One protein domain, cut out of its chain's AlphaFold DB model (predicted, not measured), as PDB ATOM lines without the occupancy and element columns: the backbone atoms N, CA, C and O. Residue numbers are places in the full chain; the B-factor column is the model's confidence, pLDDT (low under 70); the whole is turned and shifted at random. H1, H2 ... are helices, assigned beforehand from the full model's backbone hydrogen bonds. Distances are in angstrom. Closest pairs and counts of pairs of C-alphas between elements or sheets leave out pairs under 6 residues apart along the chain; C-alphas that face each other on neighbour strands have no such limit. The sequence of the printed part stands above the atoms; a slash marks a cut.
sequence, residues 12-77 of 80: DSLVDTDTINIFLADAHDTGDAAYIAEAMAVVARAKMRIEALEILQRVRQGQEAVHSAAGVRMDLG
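What this domain is: This is residues 12 to 77 of the 80 residues of an uncharacterized protein of Pseudomonas fluorescens (UniProt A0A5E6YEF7). One very long straight helix, H2, makes the length of a rod, and the short helix H1 folds back along its first part as an uneven helical hairpin. The rest of H2, from residue 51 on, sticks out as a bare arm. The printed part has 66 residues with two named helices, H1 then H2, and no named strand; the class is all helix. It is extended, with a radius of gyration of the C-alphas of 20.1 A and spans of 68 by 16 by 12 A.

How they stand to each other: Start with H2, residues 33 to 75, and then look for H1, residues 17 to 29, which comes before it along the chain. They form a hairpin and touch, H2 with residues 35 to 43 alone; the closest C-alphas, of Ala 27 and Ile 36, are 5.4 A apart. Their lines stand at a shallow tilt of 4 degrees, opposite ways. In both helices every O i to N i+4 pair is within hydrogen-bond range.

Where its parts are: Find C-alpha 33 at (166.315, 150.001, 100.798); from there H2 runs 62.8 A to C-alpha 75 at (146.163, 152.553, 160.203). H1 begins at C-alpha 17, (154.591, 156.679, 117.911), and is 18.3 A long.

The domain as a whole: The C-alphas farthest apart, of Gly 31 and Gly 77, are 68.0 A apart. The printed part has no cut, and the link from H1 to H2 is tight. Mean pLDDT of the printed part is 89.9; residues 63, 64 and 67 are under 70.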
ATOM      1  N   ASP A  12     167.256 157.884 120.587       93.50
ATOM      2  CA  ASP A  12     166.963 158.714 121.767       93.50
ATOM      3  C   ASP A  12     165.958 159.836 121.479       93.50
ATOM      4  O   ASP A  12     165.295 160.319 122.394       93.50
ATOM      5  N   SER A  13     165.808 160.228 120.212       93.88
ATOM      6  CA  SER A  13     164.841 161.254 119.801       93.88
ATOM      7  C   SER A  13     163.455 160.683 119.481       93.88
ATOM      8  O   SER A  13     162.503 161.441 119.309       93.88
ATOM      9  N   LEU A  14     163.328 159.356 119.389       96.25
ATOM     10  CA  LEU A  14     162.092 158.660 119.030       96.25
ATOM     11  C   LEU A  14     161.370 158.199 120.301       96.25
ATOM     12  O   LEU A  14     161.518 157.060 120.742       96.25
ATOM     13  N   VAL A  15     160.623 159.111 120.919       94.44
ATOM     14  CA  VAL A  15     160.023 158.909 122.251       94.44
ATOM     15  C   VAL A  15     158.555 158.483 122.210       94.44
ATOM     16  O   VAL A  15     157.994 158.107 123.239       94.44
ATOM     17  N   ASP A  16     157.933 158.517 121.035       93.94
ATOM     18  CA  ASP A  16     156.520 158.218 120.840       93.94
ATOM     19  C   ASP A  16     156.240 157.700 119.418       93.94
ATOM     20  O   ASP A  16     157.106 157.658 118.542       93.94
ATOM     21  N   THR A  17     155.004 157.262 119.190       94.50
ATOM     22  CA  THR A  17     154.591 156.679 117.911       94.50
ATOM     23  C   THR A  17     154.565 157.701 116.771       94.50
ATOM     24  O   THR A  17     154.863 157.331 115.637       94.50
ATOM     25  N   ASP A  18     154.240 158.967 117.038       96.31
ATOM     26  CA  ASP A  18     154.155 159.998 116.000       96.31
ATOM     27  C   ASP A  18     155.551 160.353 115.482       96.31
ATOM     28  O   ASP A  18     155.769 160.387 114.268       96.31
ATOM     29  N   THR A  19     156.527 160.514 116.380       96.62
ATOM     30  CA  THR A  19     157.932 160.738 116.003       96.62
ATOM     31  C   THR A  19     158.519 159.555 115.231       96.62
ATOM     32  O   THR A  19     159.204 159.757 114.226       96.62
ATOM     33  N   ILE A  20     158.186 158.318 115.616       96.50
ATOM     34  CA  ILE A  20     158.556 157.110 114.859       96.50
ATOM     35  C   ILE A  20     157.941 157.108 113.453       96.50
ATOM     36  O   ILE A  20     158.623 156.762 112.487       96.50
ATOM     37  N   ASN A  21     156.663 157.469 113.325       96.81
ATOM     38  CA  ASN A  21     155.965 157.464 112.040       96.81
ATOM     39  C   ASN A  21     156.558 158.489 111.071       96.81
ATOM     40  O   ASN A  21     156.782 158.159 109.908       96.81
ATOM     41  N   ILE A  22     156.845 159.700 111.555       97.25
ATOM     42  CA  ILE A  22     157.497 160.747 110.758       97.25
ATOM     43  C   ILE A  22     158.879 160.270 110.299       97.25
ATOM     44  O   ILE A  22     159.186 160.325 109.113       97.25
ATOM     45  N   PHE A  23     159.681 159.711 111.209       96.88
ATOM     46  CA  PHE A  23     161.020 159.214 110.890       96.88
ATOM     47  C   PHE A  23     161.015 158.102 109.825       96.88
ATOM     48  O   PHE A  23     161.849 158.095 108.921       96.88
ATOM     49  N   LEU A  24     160.064 157.163 109.901       96.44
ATOM     50  CA  LEU A  24     159.920 156.106 108.895       96.44
ATOM     51  C   LEU A  24     159.398 156.626 107.554       96.44
ATOM     52  O   LEU A  24     159.800 156.089 106.523       96.44
ATOM     53  N   ALA A  25     158.519 157.631 107.556       97.69
ATOM     54  CA  ALA A  25     158.039 158.264 106.331       97.69
ATOM     55  C   ALA A  25     159.197 158.944 105.588       97.69
ATOM     56  O   ALA A  25     159.423 158.637 104.418       97.69
ATOM     57  N   ASP A  26     160.001 159.739 106.297       97.12
ATOM     58  CA  ASP A  26     161.195 160.378 105.736       97.12
ATOM     59  C   ASP A  26     162.185 159.339 105.191       97.12
ATOM     60  O   ASP A  26     162.744 159.508 104.106       97.12
ATOM     61  N   ALA A  27     162.386 158.226 105.907       97.25
ATOM     62  CA  ALA A  27     163.229 157.135 105.425       97.25
ATOM     63  C   ALA A  27     162.676 156.484 104.152       97.25
ATOM     64  O   ALA A  27     163.440 156.197 103.228       97.25
ATOM     65  N   HIS A  28     161.360 156.283 104.069       97.38
ATOM     66  CA  HIS A  28     160.709 155.725 102.887       97.38
ATOM     67  C   HIS A  28     160.802 156.642 101.665       97.38
ATOM     68  O   HIS A  28     161.015 156.142 100.557       97.38
ATOM     69  N   ASP A  29     160.707 157.956 101.862       97.75
ATOM     70  CA  ASP A  29     160.795 158.955 100.793       97.75
ATOM     71  C   ASP A  29     162.174 158.981 100.112       97.75
ATOM     72  O   ASP A  29     162.293 159.407  98.961       97.75
ATOM     73  N   THR A  30     163.216 158.455 100.769       96.50
ATOM     74  CA  THR A  30     164.542 158.291 100.146       96.50
ATOM     75  C   THR A  30     164.562 157.245  99.027       96.50
ATOM     76  O   THR A  30     165.413 157.310  98.141       96.50
ATOM     77  N   GLY A  31     163.653 156.260  99.067       96.19
ATOM     78  CA  GLY A  31     163.642 155.115  98.154       96.19
ATOM     79  C   GLY A  31     164.839 154.160  98.286       96.19
ATOM     80  O   GLY A  31     164.944 153.218  97.499       96.19
ATOM     81  N   ASP A  32     165.735 154.370  99.256       97.94
ATOM     82  CA  ASP A  32     166.917 153.536  99.475       97.94
ATOM     83  C   ASP A  32     166.611 152.416 100.476       97.94
ATOM     84  O   ASP A  32     166.426 152.636 101.674       97.94
ATOM     85  N   ALA A  33     166.595 151.177  99.984       97.56
ATOM     86  CA  ALA A  33     166.315 150.001 100.798       97.56
ATOM     87  C   ALA A  33     167.320 149.796 101.948       97.56
ATOM     88  O   ALA A  33     166.931 149.293 103.003       97.56
ATOM     89  N   ALA A  34     168.592 150.171 101.769       97.81
ATOM     90  CA  ALA A  34     169.596 150.049 102.822       97.81
ATOM     91  C   ALA A  34     169.334 151.063 103.941       97.81
ATOM     92  O   ALA A  34     169.332 150.690 105.116       97.81
ATOM     93  N   TYR A  35     169.029 152.309 103.575       96.88
ATOM     94  CA  TYR A  35     168.691 153.353 104.540       96.88
ATOM     95  C   TYR A  35     167.391 153.047 105.293       96.88
ATOM     96  O   TYR A  35     167.328 153.188 106.512       96.88
ATOM     97  N   ILE A  36     166.368 152.539 104.599       97.88
ATOM     98  CA  ILE A  36     165.112 152.108 105.231       97.88
ATOM     99  C   ILE A  36     165.375 150.994 106.256       97.88
ATOM    100  O   ILE A  36     164.841 151.038 107.365       97.88
ATOM    101  N   ALA A  37     166.220 150.012 105.929       98.06
ATOM    102  CA  ALA A  37     166.573 148.942 106.861       98.06
ATOM    103  C   ALA A  37     167.318 149.470 108.101       98.06
ATOM    104  O   ALA A  37     167.052 149.028 109.222       98.06
ATOM    105  N   GLU A  38     168.216 150.439 107.919       96.94
ATOM    106  CA  GLU A  38     168.907 151.106 109.024       96.94
ATOM    107  C   GLU A  38     167.929 151.891 109.911       96.94
ATOM    108  O   GLU A  38     167.929 151.726 111.135       96.94
ATOM    109  N   ALA A  39     167.020 152.661 109.308       97.44
ATOM    110  CA  ALA A  39     165.968 153.381 110.016       97.44
ATOM    111  C   ALA A  39     165.067 152.429 110.826       97.44
ATOM    112  O   ALA A  39     164.751 152.696 111.988       97.44
ATOM    113  N   MET A  40     164.714 151.266 110.272       97.06
ATOM    114  CA  MET A  40     163.974 150.236 111.008       97.06
ATOM    115  C   MET A  40     164.741 149.719 112.234       97.06
ATOM    116  O   MET A  40     164.130 149.484 113.280       97.06
ATOM    117  N   ALA A  41     166.066 149.561 112.144       97.12
ATOM    118  CA  ALA A  41     166.889 149.141 113.277       97.12
ATOM    119  C   ALA A  41     166.917 150.199 114.395       97.12
ATOM    120  O   ALA A  41     166.832 149.851 115.576       97.12
ATOM    121  N   VAL A  42     166.971 151.485 114.035       97.31
ATOM    122  CA  VAL A  42     166.843 152.609 114.980       97.31
ATOM    123  C   VAL A  42     165.479 152.572 115.676       97.31
ATOM    124  O   VAL A  42     165.409 152.599 116.906       97.31
ATOM    125  N   VAL A  43     164.395 152.427 114.911       97.25
ATOM    126  CA  VAL A  43     163.027 152.351 115.450       97.25
ATOM    127  C   VAL A  43     162.853 151.161 116.393       97.25
ATOM    128  O   VAL A  43     162.194 151.286 117.423       97.25
ATOM    129  N   ALA A  44     163.455 150.009 116.089       97.25
ATOM    130  CA  ALA A  44     163.408 148.852 116.978       97.25
ATOM    131  C   ALA A  44     164.034 149.156 118.352       97.25
ATOM    132  O   ALA A  44     163.453 148.804 119.380       97.25
ATOM    133  N   ARG A  45     165.176 149.860 118.389       96.62
ATOM    134  CA  ARG A  45     165.799 150.295 119.652       96.62
ATOM    135  C   ARG A  45     164.920 151.279 120.415       96.62
ATOM    136  O   ARG A  45     164.736 151.107 121.618       96.62
ATOM    137  N   ALA A  46     164.352 152.262 119.721       96.69
ATOM    138  CA  ALA A  46     163.450 153.240 120.319       96.69
ATOM    139  C   ALA A  46     162.229 152.570 120.967       96.69
ATOM    140  O   ALA A  46     161.938 152.797 122.140       96.69
ATOM    141  N   LYS A  47     161.577 151.647 120.248       95.44
ATOM    142  CA  LYS A  47     160.420 150.897 120.760       95.44
ATOM    143  C   LYS A  47     160.741 150.107 122.024       95.44
ATOM    144  O   LYS A  47     159.971 150.174 122.977       95.44
ATOM    145  N   MET A  48     161.888 149.424 122.068       94.69
ATOM    146  CA  MET A  48     162.320 148.719 123.281       94.69
ATOM    147  C   MET A  48     162.474 149.669 124.477       94.69
ATOM    148  O   MET A  48     162.109 149.307 125.594       94.69
ATOM    149  N   ARG A  49     162.994 150.887 124.265       94.56
ATOM    150  CA  ARG A  49     163.134 151.895 125.331       94.56
ATOM    151  C   ARG A  49     161.774 152.389 125.817       94.56
ATOM    152  O   ARG A  49     161.557 152.435 127.025       94.56
ATOM    153  N   ILE A  50     160.866 152.713 124.898       93.19
ATOM    154  CA  ILE A  50     159.502 153.156 125.221       93.19
ATOM    155  C   ILE A  50     158.780 152.087 126.049       93.19
ATOM    156  O   ILE A  50     158.272 152.381 127.130       93.19
ATOM    157  N   GLU A  51     158.807 150.835 125.593       93.69
ATOM    158  CA  GLU A  51     158.162 149.717 126.288       93.69
ATOM    159  C   GLU A  51     158.784 149.470 127.670       93.69
ATOM    160  O   GLU A  51     158.070 149.293 128.659       93.69
ATOM    161  N   ALA A  52     160.114 149.531 127.785       93.38
ATOM    162  CA  ALA A  52     160.793 149.403 129.070       93.38
ATOM    163  C   ALA A  52     160.386 150.512 130.054       93.38
ATOM    164  O   ALA A  52     160.139 150.233 131.230       93.38
ATOM    165  N   LEU A  53     160.283 151.762 129.591       91.31
ATOM    166  CA  LEU A  53     159.825 152.881 130.417       91.31
ATOM    167  C   LEU A  53     158.375 152.691 130.872       91.31
ATOM    168  O   LEU A  53     158.075 152.918 132.045       91.31
ATOM    169  N   GLU A  54     157.496 152.223 129.990       91.06
ATOM    170  CA  GLU A  54     156.104 151.928 130.329       91.06
ATOM    171  C   GLU A  54     156.003 150.815 131.385       91.06
ATOM    172  O   GLU A  54     155.289 150.950 132.384       91.06
ATOM    173  N   ILE A  55     156.773 149.734 131.227       92.69
ATOM    174  CA  ILE A  55     156.844 148.649 132.214       92.69
ATOM    175  C   ILE A  55     157.312 149.191 133.567       92.69
ATOM    176  O   ILE A  55     156.693 148.898 134.590       92.69
ATOM    177  N   LEU A  56     158.364 150.013 133.594       90.94
ATOM    178  CA  LEU A  56     158.873 150.607 134.831       90.94
ATOM    179  C   LEU A  56     157.840 151.513 135.513       90.94
ATOM    180  O   LEU A  56     157.732 151.504 136.741       90.94
ATOM    181  N   GLN A  57     157.055 152.271 134.746       89.00
ATOM    182  CA  GLN A  57     155.965 153.082 135.291       89.00
ATOM    183  C   GLN A  57     154.871 152.211 135.913       89.00
ATOM    184  O   GLN A  57     154.440 152.472 137.037       89.00
ATOM    185  N   ARG A  58     154.472 151.135 135.232       90.38
ATOM    186  CA  ARG A  58     153.470 150.188 135.741       90.38
ATOM    187  C   ARG A  58     153.948 149.472 137.005       90.38
ATOM    188  O   ARG A  58     153.181 149.345 137.958       90.38
ATOM    189  N   VAL A  59     155.213 149.047 137.042       92.12
ATOM    190  CA  VAL A  59     155.826 148.435 138.233       92.12
ATOM    191  C   VAL A  59     155.815 149.417 139.402       92.12
ATOM    192  O   VAL A  59     155.377 149.050 140.489       92.12
ATOM    193  N   ARG A  60     156.211 150.676 139.179       87.50
ATOM    194  CA  ARG A  60     156.174 151.724 140.209       87.50
ATOM    195  C   ARG A  60     154.768 151.926 140.774       87.50
ATOM    196  O   ARG A  60     154.603 151.904 141.986       87.50
ATOM    197  N   GLN A  61     153.761 152.068 139.914       83.31
ATOM    198  CA  GLN A  61     152.368 152.242 140.345       83.31
ATOM    199  C   GLN A  61     151.863 151.043 141.161       83.31
ATOM    200  O   GLN A  61     151.203 151.216 142.184       83.31
ATOM    201  N   GLY A  62     152.218 149.820 140.752       82.06
ATOM    202  CA  GLY A  62     151.920 148.612 141.521       82.06
ATOM    203  C   GLY A  62     152.612 148.587 142.890       82.06
ATOM    204  O   GLY A  62     151.985 148.211 143.879       82.06
ATOM    205  N   GLN A  63     153.874 149.028 142.971       69.56
ATOM    206  CA  GLN A  63     154.617 149.139 144.233       69.56
ATOM    207  C   GLN A  63     154.029 150.195 145.181       69.56
ATOM    208  O   GLN A  63     153.928 149.958 146.383       69.56
ATOM    209  N   GLU A  64     153.602 151.343 144.661       66.00
ATOM    210  CA  GLU A  64     152.935 152.374 145.462       66.00
ATOM    211  C   GLU A  64     151.580 151.889 145.992       66.00
ATOM    212  O   GLU A  64     151.262 152.110 147.160       66.00
ATOM    213  N   ALA A  65     150.813 151.152 145.182       71.25
ATOM    214  CA  ALA A  65     149.545 150.569 145.614       71.25
ATOM    215  C   ALA A  65     149.720 149.562 146.766       71.25
ATOM    216  O   ALA A  65     148.943 149.591 147.721       71.25
ATOM    217  N   VAL A  66     150.750 148.705 146.727       70.62
ATOM    218  CA  VAL A  66     151.015 147.763 147.833       70.62
ATOM    219  C   VAL A  66     151.534 148.464 149.085       70.62
ATOM    220  O   VAL A  66     151.148 148.081 150.186       70.62
ATOM    221  N   HIS A  67     152.361 149.506 148.946       68.12
ATOM    222  CA  HIS A  67     152.848 150.273 150.097       68.12
ATOM    223  C   HIS A  67     151.707 151.054 150.764       68.12
ATOM    224  O   HIS A  67     151.603 151.073 151.987       68.12
ATOM    225  N   SER A  68     150.804 151.616 149.955       75.44
ATOM    226  CA  SER A  68     149.567 152.244 150.422       75.44
ATOM    227  C   SER A  68     148.667 151.240 151.148       75.44
ATOM    228  O   SER A  68     148.240 151.503 152.266       75.44
ATOM    229  N   ALA A  69     148.451 150.045 150.589       70.75
ATOM    230  CA  ALA A  69     147.654 149.005 151.243       70.75
ATOM    231  C   ALA A  69     148.266 148.512 152.571       70.75
ATOM    232  O   ALA A  69     147.527 148.244 153.518       70.75
ATOM    233  N   ALA A  70     149.598 148.416 152.658       70.88
ATOM    234  CA  ALA A  70     150.300 148.088 153.900       70.88
ATOM    235  C   ALA A  70     150.153 149.201 154.953       70.88
ATOM    236  O   ALA A  70     149.843 148.906 156.103       70.88
ATOM    237  N   GLY A  71     150.290 150.470 154.551       70.31
ATOM    238  CA  GLY A  71     150.030 151.616 155.430       70.31
ATOM    239  C   GLY A  71     148.581 151.663 155.920       70.31
ATOM    240  O   GLY A  71     148.333 151.824 157.107       70.31
ATOM    241  N   VAL A  72     147.617 151.404 155.032       73.44
ATOM    242  CA  VAL A  72     146.189 151.346 155.380       73.44
ATOM    243  C   VAL A  72     145.883 150.206 156.356       73.44
ATOM    244  O   VAL A  72     145.076 150.388 157.262       73.44
ATOM    245  N   ARG A  73     146.511 149.032 156.216       76.44
ATOM    246  CA  ARG A  73     146.377 147.937 157.196       76.44
ATOM    247  C   ARG A  73     146.869 148.342 158.585       76.44
ATOM    248  O   ARG A  73     146.175 148.050 159.559       76.44
ATOM    249  N   MET A  74     148.003 149.038 158.646       77.06
ATOM    250  CA  MET A  74     148.575 149.557 159.889       77.06
ATOM    251  C   MET A  74     147.652 150.600 160.533       77.06
ATOM    252  O   MET A  74     147.362 150.513 161.725       77.06
ATOM    253  N   ASP A  75     147.107 151.525 159.740       76.62
ATOM    254  CA  ASP A  75     146.163 152.553 160.203       76.62
ATOM    255  C   ASP A  75     144.818 151.967 160.667       76.62
ATOM    256  O   ASP A  75     144.177 152.497 161.575       76.62
ATOM    257  N   LEU A  76     144.384 150.858 160.060       80.81
ATOM    258  CA  LEU A  76     143.180 150.121 160.451       80.81
ATOM    259  C   LEU A  76     143.417 149.142 161.613       80.81
ATOM    260  O   LEU A  76     142.469 148.485 162.043       80.81
ATOM    261  N   GLY A  77     144.651 149.033 162.121       79.81
ATOM    262  CA  GLY A  77     145.001 148.127 163.217       79.81
ATOM    263  C   GLY A  77     144.826 146.648 162.868       79.81
ATOM    264  O   GLY A  77     144.559 145.840 163.749       79.81
TER     265      GLY A  77